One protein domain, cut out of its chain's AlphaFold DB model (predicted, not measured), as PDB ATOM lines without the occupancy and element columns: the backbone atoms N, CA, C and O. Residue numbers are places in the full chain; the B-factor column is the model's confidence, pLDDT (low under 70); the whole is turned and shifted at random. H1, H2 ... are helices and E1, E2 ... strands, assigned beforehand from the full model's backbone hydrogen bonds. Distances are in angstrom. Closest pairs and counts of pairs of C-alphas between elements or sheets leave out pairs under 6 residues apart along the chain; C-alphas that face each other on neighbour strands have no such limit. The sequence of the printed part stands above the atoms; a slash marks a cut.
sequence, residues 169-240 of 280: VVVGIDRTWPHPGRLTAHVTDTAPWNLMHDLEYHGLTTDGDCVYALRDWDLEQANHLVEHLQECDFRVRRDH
ATOM      1  N   VAL A 169      80.209 154.534 197.953       88.50
ATOM      2  CA  VAL A 169      81.329 153.856 198.601       88.50
ATOM      3  C   VAL A 169      82.396 154.884 198.923       88.50
ATOM      4  O   VAL A 169      82.894 155.576 198.034       88.50
ATOM      5  N   VAL A 170      82.784 154.965 200.190       88.44
ATOM      6  CA  VAL A 170      83.848 155.857 200.641       88.44
ATOM      7  C   VAL A 170      85.107 155.040 200.874       88.44
ATOM      8  O   VAL A 170      85.182 154.255 201.816       88.44
ATOM      9  N   VAL A 171      86.103 155.231 200.013       88.38
ATOM     10  CA  VAL A 171      87.390 154.536 200.093       88.38
ATOM     11  C   VAL A 171      88.401 155.424 200.809       88.38
ATOM     12  O   VAL A 171      88.752 156.505 200.325       88.38
ATOM     13  N   GLY A 172      88.856 154.969 201.970       86.12
ATOM     14  CA  GLY A 172      89.825 155.639 202.822       86.12
ATOM     15  C   GLY A 172      91.160 154.909 202.849       86.12
ATOM     16  O   GLY A 172      91.246 153.690 202.724       86.12
ATOM     17  N   ILE A 173      92.227 155.681 203.016       81.94
ATOM     18  CA  ILE A 173      93.581 155.163 203.152       81.94
ATOM     19  C   ILE A 173      94.151 155.689 204.464       81.94
ATOM     20  O   ILE A 173      94.395 156.888 204.601       81.94
ATOM     21  N   ASP A 174      94.426 154.785 205.399       78.31
ATOM     22  CA  ASP A 174      95.171 155.095 206.610       78.31
ATOM     23  C   ASP A 174      96.640 154.679 206.457       78.31
ATOM     24  O   ASP A 174      96.978 153.574 206.017       78.31
ATOM     25  N   ARG A 175      97.535 155.592 206.831       66.88
ATOM     26  CA  ARG A 175      98.976 155.356 206.933       66.88
ATOM     27  C   ARG A 175      99.377 155.535 208.388       66.88
ATOM     28  O   ARG A 175      99.811 156.614 208.791       66.88
ATOM     29  N   THR A 176      99.300 154.468 209.170       57.97
ATOM     30  CA  THR A 176      99.835 154.467 210.533       57.97
ATOM     31  C   THR A 176     101.279 153.992 210.503       57.97
ATOM     32  O   THR A 176     101.542 152.806 210.500       57.97
ATOM     33  N   TRP A 177     102.265 154.892 210.491       44.53
ATOM     34  CA  TRP A 177     103.657 154.476 210.742       44.53
ATOM     35  C   TRP A 177     103.774 153.924 212.178       44.53
ATOM     36  O   TRP A 177     103.236 154.563 213.084       44.53
ATOM     37  N   PRO A 178     104.471 152.801 212.446       55.19
ATOM     38  CA  PRO A 178     105.300 151.977 211.556       55.19
ATOM     39  C   PRO A 178     104.549 150.808 210.894       55.19
ATOM     40  O   PRO A 178     105.179 149.914 210.334       55.19
ATOM     41  N   HIS A 179     103.227 150.767 211.009       57.53
ATOM     42  CA  HIS A 179     102.415 149.691 210.483       57.53
ATOM     43  C   HIS A 179     102.251 149.784 208.960       57.53
ATOM     44  O   HIS A 179     102.248 150.879 208.382       57.53
ATOM     45  N   PRO A 180     102.115 148.626 208.297       63.94
ATOM     46  CA  PRO A 180     101.529 148.573 206.969       63.94
ATOM     47  C   PRO A 180     100.243 149.395 206.954       63.94
ATOM     48  O   PRO A 180      99.481 149.383 207.924       63.94
ATOM     49  N   GLY A 181     100.020 150.144 205.876       75.12
ATOM     50  CA  GLY A 181      98.817 150.955 205.778       75.12
ATOM     51  C   GLY A 181      97.555 150.097 205.919       75.12
ATOM     52  O   GLY A 181      97.584 148.866 205.810       75.12
ATOM     53  N   ARG A 182      96.415 150.763 206.100       86.88
ATOM     54  CA  ARG A 182      95.093 150.140 206.059       86.88
ATOM     55  C   ARG A 182      94.230 150.799 204.979       86.88
ATOM     56  O   ARG A 182      94.067 152.015 204.987       86.88
ATOM     57  N   LEU A 183      93.696 149.997 204.065       89.25
ATOM     58  CA  LEU A 183      92.681 150.410 203.100       89.25
ATOM     59  C   LEU A 183      91.323 150.161 203.746       89.25
ATOM     60  O   LEU A 183      91.095 149.074 204.277       89.25
ATOM     61  N   THR A 184      90.441 151.152 203.736       91.00
ATOM     62  CA  THR A 184      89.063 151.016 204.207       91.00
ATOM     63  C   THR A 184      88.085 151.338 203.094       91.00
ATOM     64  O   THR A 184      88.317 152.235 202.290       91.00
ATOM     65  N   ALA A 185      86.974 150.616 203.061       91.69
ATOM     66  CA  ALA A 185      85.811 150.949 202.261       91.69
ATOM     67  C   ALA A 185      84.600 150.997 203.192       91.69
ATOM     68  O   ALA A 185      84.264 150.011 203.848       91.69
ATOM     69  N   HIS A 186      83.968 152.160 203.271       91.69
ATOM     70  CA  HIS A 186      82.689 152.333 203.942       91.69
ATOM     71  C   HIS A 186      81.600 152.273 202.883       91.69
ATOM     72  O   HIS A 186      81.703 152.930 201.847       91.69
ATOM     73  N   VAL A 187      80.567 151.486 203.143       91.56
ATOM     74  CA  VAL A 187      79.409 151.345 202.258       91.56
ATOM     75  C   VAL A 187      78.144 151.736 203.006       91.56
ATOM     76  O   VAL A 187      78.149 151.838 204.233       91.56
ATOM     77  N   THR A 188      77.052 151.968 202.284       90.44
ATOM     78  CA  THR A 188      75.752 152.140 202.931       90.44
ATOM     79  C   THR A 188      75.180 150.792 203.381       90.44
ATOM     80  O   THR A 188      75.475 149.748 202.800       90.44
ATOM     81  N   ASP A 189      74.299 150.786 204.380       87.75
ATOM     82  CA  ASP A 189      73.592 149.575 204.833       87.75
ATOM     83  C   ASP A 189      72.573 149.038 203.810       87.75
ATOM     84  O   ASP A 189      72.043 147.934 203.954       87.75
ATOM     85  N   THR A 190      72.319 149.823 202.765       88.81
ATOM     86  CA  THR A 190      71.538 149.486 201.573       88.81
ATOM     87  C   THR A 190      72.401 149.006 200.404       88.81
ATOM     88  O   THR A 190      71.866 148.800 199.313       88.81
ATOM     89  N   ALA A 191      73.715 148.841 200.600       90.06
ATOM     90  CA  ALA A 191      74.631 148.366 199.573       90.06
ATOM     91  C   ALA A 191      74.151 147.037 198.957       90.06
ATOM     92  O   ALA A 191      73.780 146.109 199.686       90.06
ATOM     93  N   PRO A 192      74.146 146.916 197.617       92.19
ATOM     94  CA  PRO A 192      73.724 145.694 196.961       92.19
ATOM     95  C   PRO A 192      74.770 144.593 197.159       92.19
ATOM     96  O   PRO A 192      75.947 144.848 197.417       92.19
ATOM     97  N   TRP A 193      74.339 143.338 197.036       93.00
ATOM     98  CA  TRP A 193      75.195 142.186 197.328       93.00
ATOM     99  C   TRP A 193      76.446 142.113 196.445       93.00
ATOM    100  O   TRP A 193      77.489 141.677 196.923       93.00
ATOM    101  N   ASN A 194      76.353 142.546 195.186       93.69
ATOM    102  CA  ASN A 194      77.472 142.533 194.248       93.69
ATOM    103  C   ASN A 194      78.580 143.490 194.693       93.69
ATOM    104  O   ASN A 194      79.733 143.104 194.643       93.69
ATOM    105  N   LEU A 195      78.243 144.660 195.247       94.44
ATOM    106  CA  LEU A 195      79.245 145.556 195.828       94.44
ATOM    107  C   LEU A 195      80.004 144.877 196.974       94.44
ATOM    108  O   LEU A 195      81.229 144.918 197.020       94.44
ATOM    109  N   MET A 196      79.282 144.248 197.906       94.62
ATOM    110  CA  MET A 196      79.918 143.532 199.018       94.62
ATOM    111  C   MET A 196      80.828 142.411 198.501       94.62
ATOM    112  O   MET A 196      81.940 142.245 198.995       94.62
ATOM    113  N   HIS A 197      80.378 141.690 197.471       94.38
ATOM    114  CA  HIS A 197      81.159 140.642 196.826       94.38
ATOM    115  C   HIS A 197      82.417 141.179 196.130       94.38
ATOM    116  O   HIS A 197      83.477 140.580 196.276       94.38
ATOM    117  N   ASP A 198      82.329 142.315 195.435       95.31
ATOM    118  CA  ASP A 198      83.469 142.952 194.766       95.31
ATOM    119  C   ASP A 198      84.515 143.417 195.796       95.31
ATOM    120  O   ASP A 198      85.715 143.196 195.620       95.31
ATOM    121  N   LEU A 199      84.084 143.980 196.934       96.00
ATOM    122  CA  LEU A 199      84.993 144.333 198.036       96.00
ATOM    123  C   LEU A 199      85.724 143.102 198.597       96.00
ATOM    124  O   LEU A 199      86.939 143.140 198.804       96.00
ATOM    125  N   GLU A 200      85.002 142.003 198.815       95.75
ATOM    126  CA  GLU A 200      85.574 140.737 199.288       95.75
ATOM    127  C   GLU A 200      86.501 140.092 198.247       95.75
ATOM    128  O   GLU A 200      87.548 139.548 198.605       95.75
ATOM    129  N   TYR A 201      86.170 140.197 196.956       94.81
ATOM    130  CA  TYR A 201      87.009 139.741 195.847       94.81
ATOM    131  C   TYR A 201      88.361 140.465 195.822       94.81
ATOM    132  O   TYR A 201      89.398 139.845 195.578       94.81
ATOM    133  N   HIS A 202      88.371 141.752 196.173       93.62
ATOM    134  CA  HIS A 202      89.589 142.544 196.362       93.62
ATOM    135  C   HIS A 202      90.307 142.293 197.700       93.62
ATOM    136  O   HIS A 202      91.283 142.974 198.019       93.62
ATOM    137  N   GLY A 203      89.868 141.297 198.473       94.19
ATOM    138  CA  GLY A 203      90.519 140.859 199.704       94.19
ATOM    139  C   GLY A 203      90.171 141.690 200.936       94.19
ATOM    140  O   GLY A 203      90.757 141.457 201.995       94.19
ATOM    141  N   LEU A 204      89.234 142.641 200.839       95.38
ATOM    142  CA  LEU A 204      88.765 143.355 202.019       95.38
ATOM    143  C   LEU A 204      87.881 142.428 202.860       95.38
ATOM    144  O   LEU A 204      87.040 141.699 202.342       95.38
ATOM    145  N   THR A 205      88.038 142.494 204.176       94.31
ATOM    146  CA  THR A 205      87.200 141.762 205.129       94.31
ATOM    147  C   THR A 205      86.356 142.724 205.948       94.31
ATOM    148  O   THR A 205      86.684 143.903 206.084       94.31
ATOM    149  N   THR A 206      85.247 142.237 206.498       91.44
ATOM    150  CA  THR A 206      84.385 143.043 207.364       91.44
ATOM    151  C   THR A 206      85.120 143.406 208.662       91.44
ATOM    152  O   THR A 206      85.560 142.532 209.407       91.44
ATOM    153  N   ASP A 207      85.258 144.707 208.938       85.94
ATOM    154  CA  ASP A 207      85.872 145.259 210.165       85.94
ATOM    155  C   ASP A 207      84.870 146.089 210.987       85.94
ATOM    156  O   ASP A 207      85.235 146.925 211.809       85.94
ATOM    157  N   GLY A 208      83.577 145.891 210.739       80.69
ATOM    158  CA  GLY A 208      82.494 146.589 211.418       80.69
ATOM    159  C   GLY A 208      81.220 146.613 210.586       80.69
ATOM    160  O   GLY A 208      81.158 146.060 209.487       80.69
ATOM    161  N   ASP A 209      80.198 147.281 211.116       78.94
ATOM    162  CA  ASP A 209      78.941 147.475 210.401       78.94
ATOM    163  C   ASP A 209      79.174 148.394 209.193       78.94
ATOM    164  O   ASP A 209      79.501 149.568 209.346       78.94
ATOM    165  N   CYS A 210      78.997 147.847 207.988       87.31
ATOM    166  CA  CYS A 210      79.196 148.550 206.713       87.31
ATOM    167  C   CYS A 210      80.625 149.093 206.499       87.31
ATOM    168  O   CYS A 210      80.831 150.031 205.728       87.31
ATOM    169  N   VAL A 211      81.619 148.489 207.165       90.00
ATOM    170  CA  VAL A 211      83.040 148.825 207.015       90.00
ATOM    171  C   VAL A 211      83.820 147.588 206.594       90.00
ATOM    172  O   VAL A 211      83.803 146.560 207.271       90.00
ATOM    173  N   TYR A 212      84.553 147.727 205.499       93.75
ATOM    174  CA  TYR A 212      85.454 146.728 204.950       93.75
ATOM    175  C   TYR A 212      86.887 147.239 205.046       93.75
ATOM    176  O   TYR A 212      87.139 148.429 204.847       93.75
ATOM    177  N   ALA A 213      87.835 146.366 205.371       92.62
ATOM    178  CA  ALA A 213      89.228 146.749 205.515       92.62
ATOM    179  C   ALA A 213      90.191 145.700 204.961       92.62
ATOM    180  O   ALA A 213      89.969 144.498 205.077       92.62
ATOM    181  N   LEU A 214      91.306 146.182 204.421       91.19
ATOM    182  CA  LEU A 214      92.464 145.383 204.042       91.19
ATOM    183  C   LEU A 214      93.705 145.971 204.726       91.19
ATOM    184  O   LEU A 214      93.974 147.174 204.649       91.19
ATOM    185  N   ARG A 215      94.445 145.119 205.440       88.12
ATOM    186  CA  ARG A 215      95.761 145.453 206.010       88.12
ATOM    187  C   ARG A 215      96.841 145.154 204.976       88.12
ATOM    188  O   ARG A 215      96.599 144.360 204.076       88.12
ATOM    189  N   ASP A 216      98.017 145.762 205.124       83.88
ATOM    190  CA  ASP A 216      99.153 145.491 204.226       83.88
ATOM    191  C   ASP A 216      98.858 145.835 202.758       83.88
ATOM    192  O   ASP A 216      99.361 145.190 201.844       83.88
ATOM    193  N   TRP A 217      98.052 146.879 202.537       83.31
ATOM    194  CA  TRP A 217      97.702 147.347 201.196       83.31
ATOM    195  C   TRP A 217      98.816 148.198 200.566       83.31
ATOM    196  O   TRP A 217      99.662 148.782 201.257       83.31
ATOM    197  N   ASP A 218      98.739 148.359 199.246       81.81
ATOM    198  CA  ASP A 218      99.547 149.307 198.481       81.81
ATOM    199  C   ASP A 218      98.696 150.281 197.636       81.81
ATOM    200  O   ASP A 218      97.511 150.072 197.374       81.81
ATOM    201  N   LEU A 219      99.314 151.386 197.198       82.44
ATOM    202  CA  LEU A 219      98.625 152.437 196.439       82.44
ATOM    203  C   LEU A 219      98.009 151.942 195.125       82.44
ATOM    204  O   LEU A 219      96.997 152.487 194.686       82.44
ATOM    205  N   GLU A 220      98.613 150.933 194.509       85.44
ATOM    206  CA  GLU A 220      98.149 150.355 193.255       85.44
ATOM    207  C   GLU A 220      96.852 149.572 193.476       85.44
ATOM    208  O   GLU A 220      95.876 149.815 192.772       85.44
ATOM    209  N   GLN A 221      96.781 148.759 194.533       84.62
ATOM    210  CA  GLN A 221      95.576 148.038 194.947       84.62
ATOM    211  C   GLN A 221      94.410 148.980 195.257       84.62
ATOM    212  O   GLN A 221      93.286 148.719 194.834       84.62
ATOM    213  N   ALA A 222      94.652 150.097 195.954       86.31
ATOM    214  CA  ALA A 222      93.581 151.063 196.217       86.31
ATOM    215  C   ALA A 222      93.089 151.756 194.942       86.31
ATOM    216  O   ALA A 222      91.891 151.997 194.804       86.31
ATOM    217  N   ASN A 223      93.991 152.092 194.017       89.50
ATOM    218  CA  ASN A 223      93.597 152.684 192.740       89.50
ATOM    219  C   ASN A 223      92.808 151.681 191.894       89.50
ATOM    220  O   ASN A 223      91.734 152.036 191.420       89.50
ATOM    221  N   HIS A 224      93.278 150.435 191.810       92.19
ATOM    222  CA  HIS A 224      92.590 149.356 191.109       92.19
ATOM    223  C   HIS A 224      91.198 149.092 191.693       92.19
ATOM    224  O   HIS A 224      90.242 148.913 190.948       92.19
ATOM    225  N   LEU A 225      91.051 149.092 193.024       93.19
ATOM    226  CA  LEU A 225      89.743 148.966 193.665       93.19
ATOM    227  C   LEU A 225      88.812 150.116 193.259       93.19
ATOM    228  O   LEU A 225      87.664 149.883 192.901       93.19
ATOM    229  N   VAL A 226      89.295 151.361 193.322       92.88
ATOM    230  CA  VAL A 226      88.485 152.533 192.954       92.88
ATOM    231  C   VAL A 226      88.059 152.469 191.489       92.88
ATOM    232  O   VAL A 226      86.896 152.731 191.203       92.88
ATOM    233  N   GLU A 227      88.974 152.115 190.588       94.88
ATOM    234  CA  GLU A 227      88.693 151.960 189.157       94.88
ATOM    235  C   GLU A 227      87.653 150.860 188.916       94.88
ATOM    236  O   GLU A 227      86.628 151.130 188.297       94.88
ATOM    237  N   HIS A 228      87.840 149.673 189.501       95.81
ATOM    238  CA  HIS A 228      86.889 148.566 189.385       95.81
ATOM    239  C   HIS A 228      85.482 148.943 189.876       95.81
ATOM    240  O   HIS A 228      84.491 148.721 189.186       95.81
ATOM    241  N   LEU A 229      85.380 149.572 191.051       94.75
ATOM    242  CA  LEU A 229      84.088 149.991 191.596       94.75
ATOM    243  C   LEU A 229      83.405 151.055 190.721       94.75
ATOM    244  O   LEU A 229      82.182 151.053 190.599       94.75
ATOM    245  N   GLN A 230      84.175 151.951 190.099       94.00
ATOM    246  CA  GLN A 230      83.644 152.934 189.151       94.00
ATOM    247  C   GLN A 230      83.175 152.284 187.843       94.00
ATOM    248  O   GLN A 230      82.152 152.701 187.305       94.00
ATOM    249  N   GLU A 231      83.876 151.261 187.348       95.31
ATOM    250  CA  GLU A 231      83.455 150.463 186.185       95.31
ATOM    251  C   GLU A 231      82.159 149.681 186.447       95.31
ATOM    252  O   GLU A 231      81.373 149.465 185.526       95.31
ATOM    253  N   CYS A 232      81.902 149.311 187.705       92.44
ATOM    254  CA  CYS A 232      80.645 148.715 188.163       92.44
ATOM    255  C   CYS A 232      79.526 149.748 188.437       92.44
ATOM    256  O   CYS A 232      78.530 149.411 189.080       92.44
ATOM    257  N   ASP A 233      79.674 150.997 187.972       91.56
ATOM    258  CA  ASP A 233      78.728 152.110 188.153       91.56
ATOM    259  C   ASP A 233      78.460 152.502 189.627       91.56
ATOM    260  O   ASP A 233      77.437 153.122 189.947       91.56
ATOM    261  N   PHE A 234      79.380 152.203 190.554       90.94
ATOM    262  CA  PHE A 234      79.274 152.685 191.934       90.94
ATOM    263  C   PHE A 234      79.802 154.113 192.083       90.94
ATOM    264  O   PHE A 234      80.803 154.524 191.489       90.94
ATOM    265  N   ARG A 235      79.155 154.892 192.956       89.69
ATOM    266  CA  ARG A 235      79.618 156.240 193.295       89.69
ATOM    267  C   ARG A 235      80.751 156.136 194.309       89.69
ATOM    268  O   ARG A 235      80.507 155.971 195.498       89.69
ATOM    269  N   VAL A 236      81.991 156.243 193.839       90.56
ATOM    270  CA  VAL A 236      83.169 156.151 194.711       90.56
ATOM    271  C   VAL A 236      83.653 157.536 195.131       90.56
ATOM    272  O   VAL A 236      84.076 158.339 194.295       90.56
ATOM    273  N   ARG A 237      83.659 157.797 196.440       88.94
ATOM    274  CA  ARG A 237      84.294 158.968 197.052       88.94
ATOM    275  C   ARG A 237      85.597 158.546 197.722       88.94
ATOM    276  O   ARG A 237      85.639 157.572 198.464       88.94
ATOM    277  N   ARG A 238      86.680 159.291 197.496       85.75
ATOM    278  CA  ARG A 238      87.930 159.097 198.246       85.75
ATOM    279  C   ARG A 238      87.876 159.910 199.533       85.75
ATOM    280  O   ARG A 238      87.583 161.107 199.496       85.75
ATOM    281  N   ASP A 239      88.155 159.281 200.667       78.62
ATOM    282  CA  ASP A 239      88.287 160.001 201.927       78.62
ATOM    283  C   ASP A 239      89.669 160.658 202.015       78.62
ATOM    284  O   ASP A 239      90.701 160.000 202.144       78.62
ATOM    285  N   HIS A 240      89.688 161.986 201.923       62.66
ATOM    286  CA  HIS A 240      90.897 162.799 202.059       62.66
ATOM    287  C   HIS A 240      91.139 163.273 203.502       62.66
ATOM    288  O   HIS A 240      92.082 164.030 203.750       62.66
TER     289      HIS A 240
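What this domain is: This is residues 169 to 240 of the 280 residues of an uncharacterized protein of Streptomyces sp. SID3343 (UniProt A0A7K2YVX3). Picture one strongly twisted sheet of five strands with H1 and H2 over one face and no named helix over the other, two layers in all. The two helices run opposite ways, each along the strands. The printed part has 72 residues, in the order E1 E2 H1 E3 E4 H2 E5; the mixed sheet runs E3 E4 E2 E1 E5. The class is mixed, helices and strands; the whole is compact, with a radius of gyration of the C-alphas of 11.4 A and spans of 35 by 24 by 22 A.

How they stand to each other: Start at E1, residues 169 to 174, in an antiparallel hairpin with E2, residues 182 to 187; N 172 and O 184 are 2.8 A apart, within hydrogen-bond range. H1, residues 193 to 201, is on the sheet at a height of 8.5 A, only just over E4, residues 211 to 215, with 3 C-alphas falling on it; their closest C-alphas, Leu 199 and Tyr 212, are 7.3 A apart. E3, residues 205 to 208, an edge strand, forms a hairpin with E4, with N 205 and O 213 at 2.9 A. E4 is antiparallel to E2, with N 185 and O 212 at 2.8 A. The split strand-helix-strand unit E2, H1, E3, with E4 between its strands, has a right-handed crossover. On the same face, H2, residues 219 to 231, has a height of 9.4 A and lies over E1; their closest C-alphas, Val 171 and Val 226, are 7.5 A apart. With residues 225 to 229 alone H2 only just touches H1, with 3 pairs of C-alphas within 8 A, Asp 198 and Leu 229 closest at 7.7 A, at a shallow tilt of 23 degrees. E5, residues 235 to 239, is parallel to E1, with N 171 and O 237 at 2.8 A; E4, H2, E5 is the second split unit, also right-handed. In H1 and H2 every O i to N i+4 pair is within hydrogen-bond range.

Where its parts are: Find C-alpha 169 at (81.329, 153.856, 198.601); from there E1 runs 16.0 A, and E2 then runs 16.2 A. H1 measures 12.2 A, E3 9.2 A and E4 13.2 A. H2 begins at C-alpha 219 (98.625, 152.437, 196.439) and runs 18.4 A; E5 runs 12.8 A to C-alpha 239 (88.287, 160.001, 201.927).

The domain as a whole: The printed part has no cut, and its two farthest C-alphas, Pro 178 and Asp 233, are 35.4 A apart. The link E1 to E2 is short, the other links are tight. Look for pLDDT under 70 at residues 175 to 180 and residue 240.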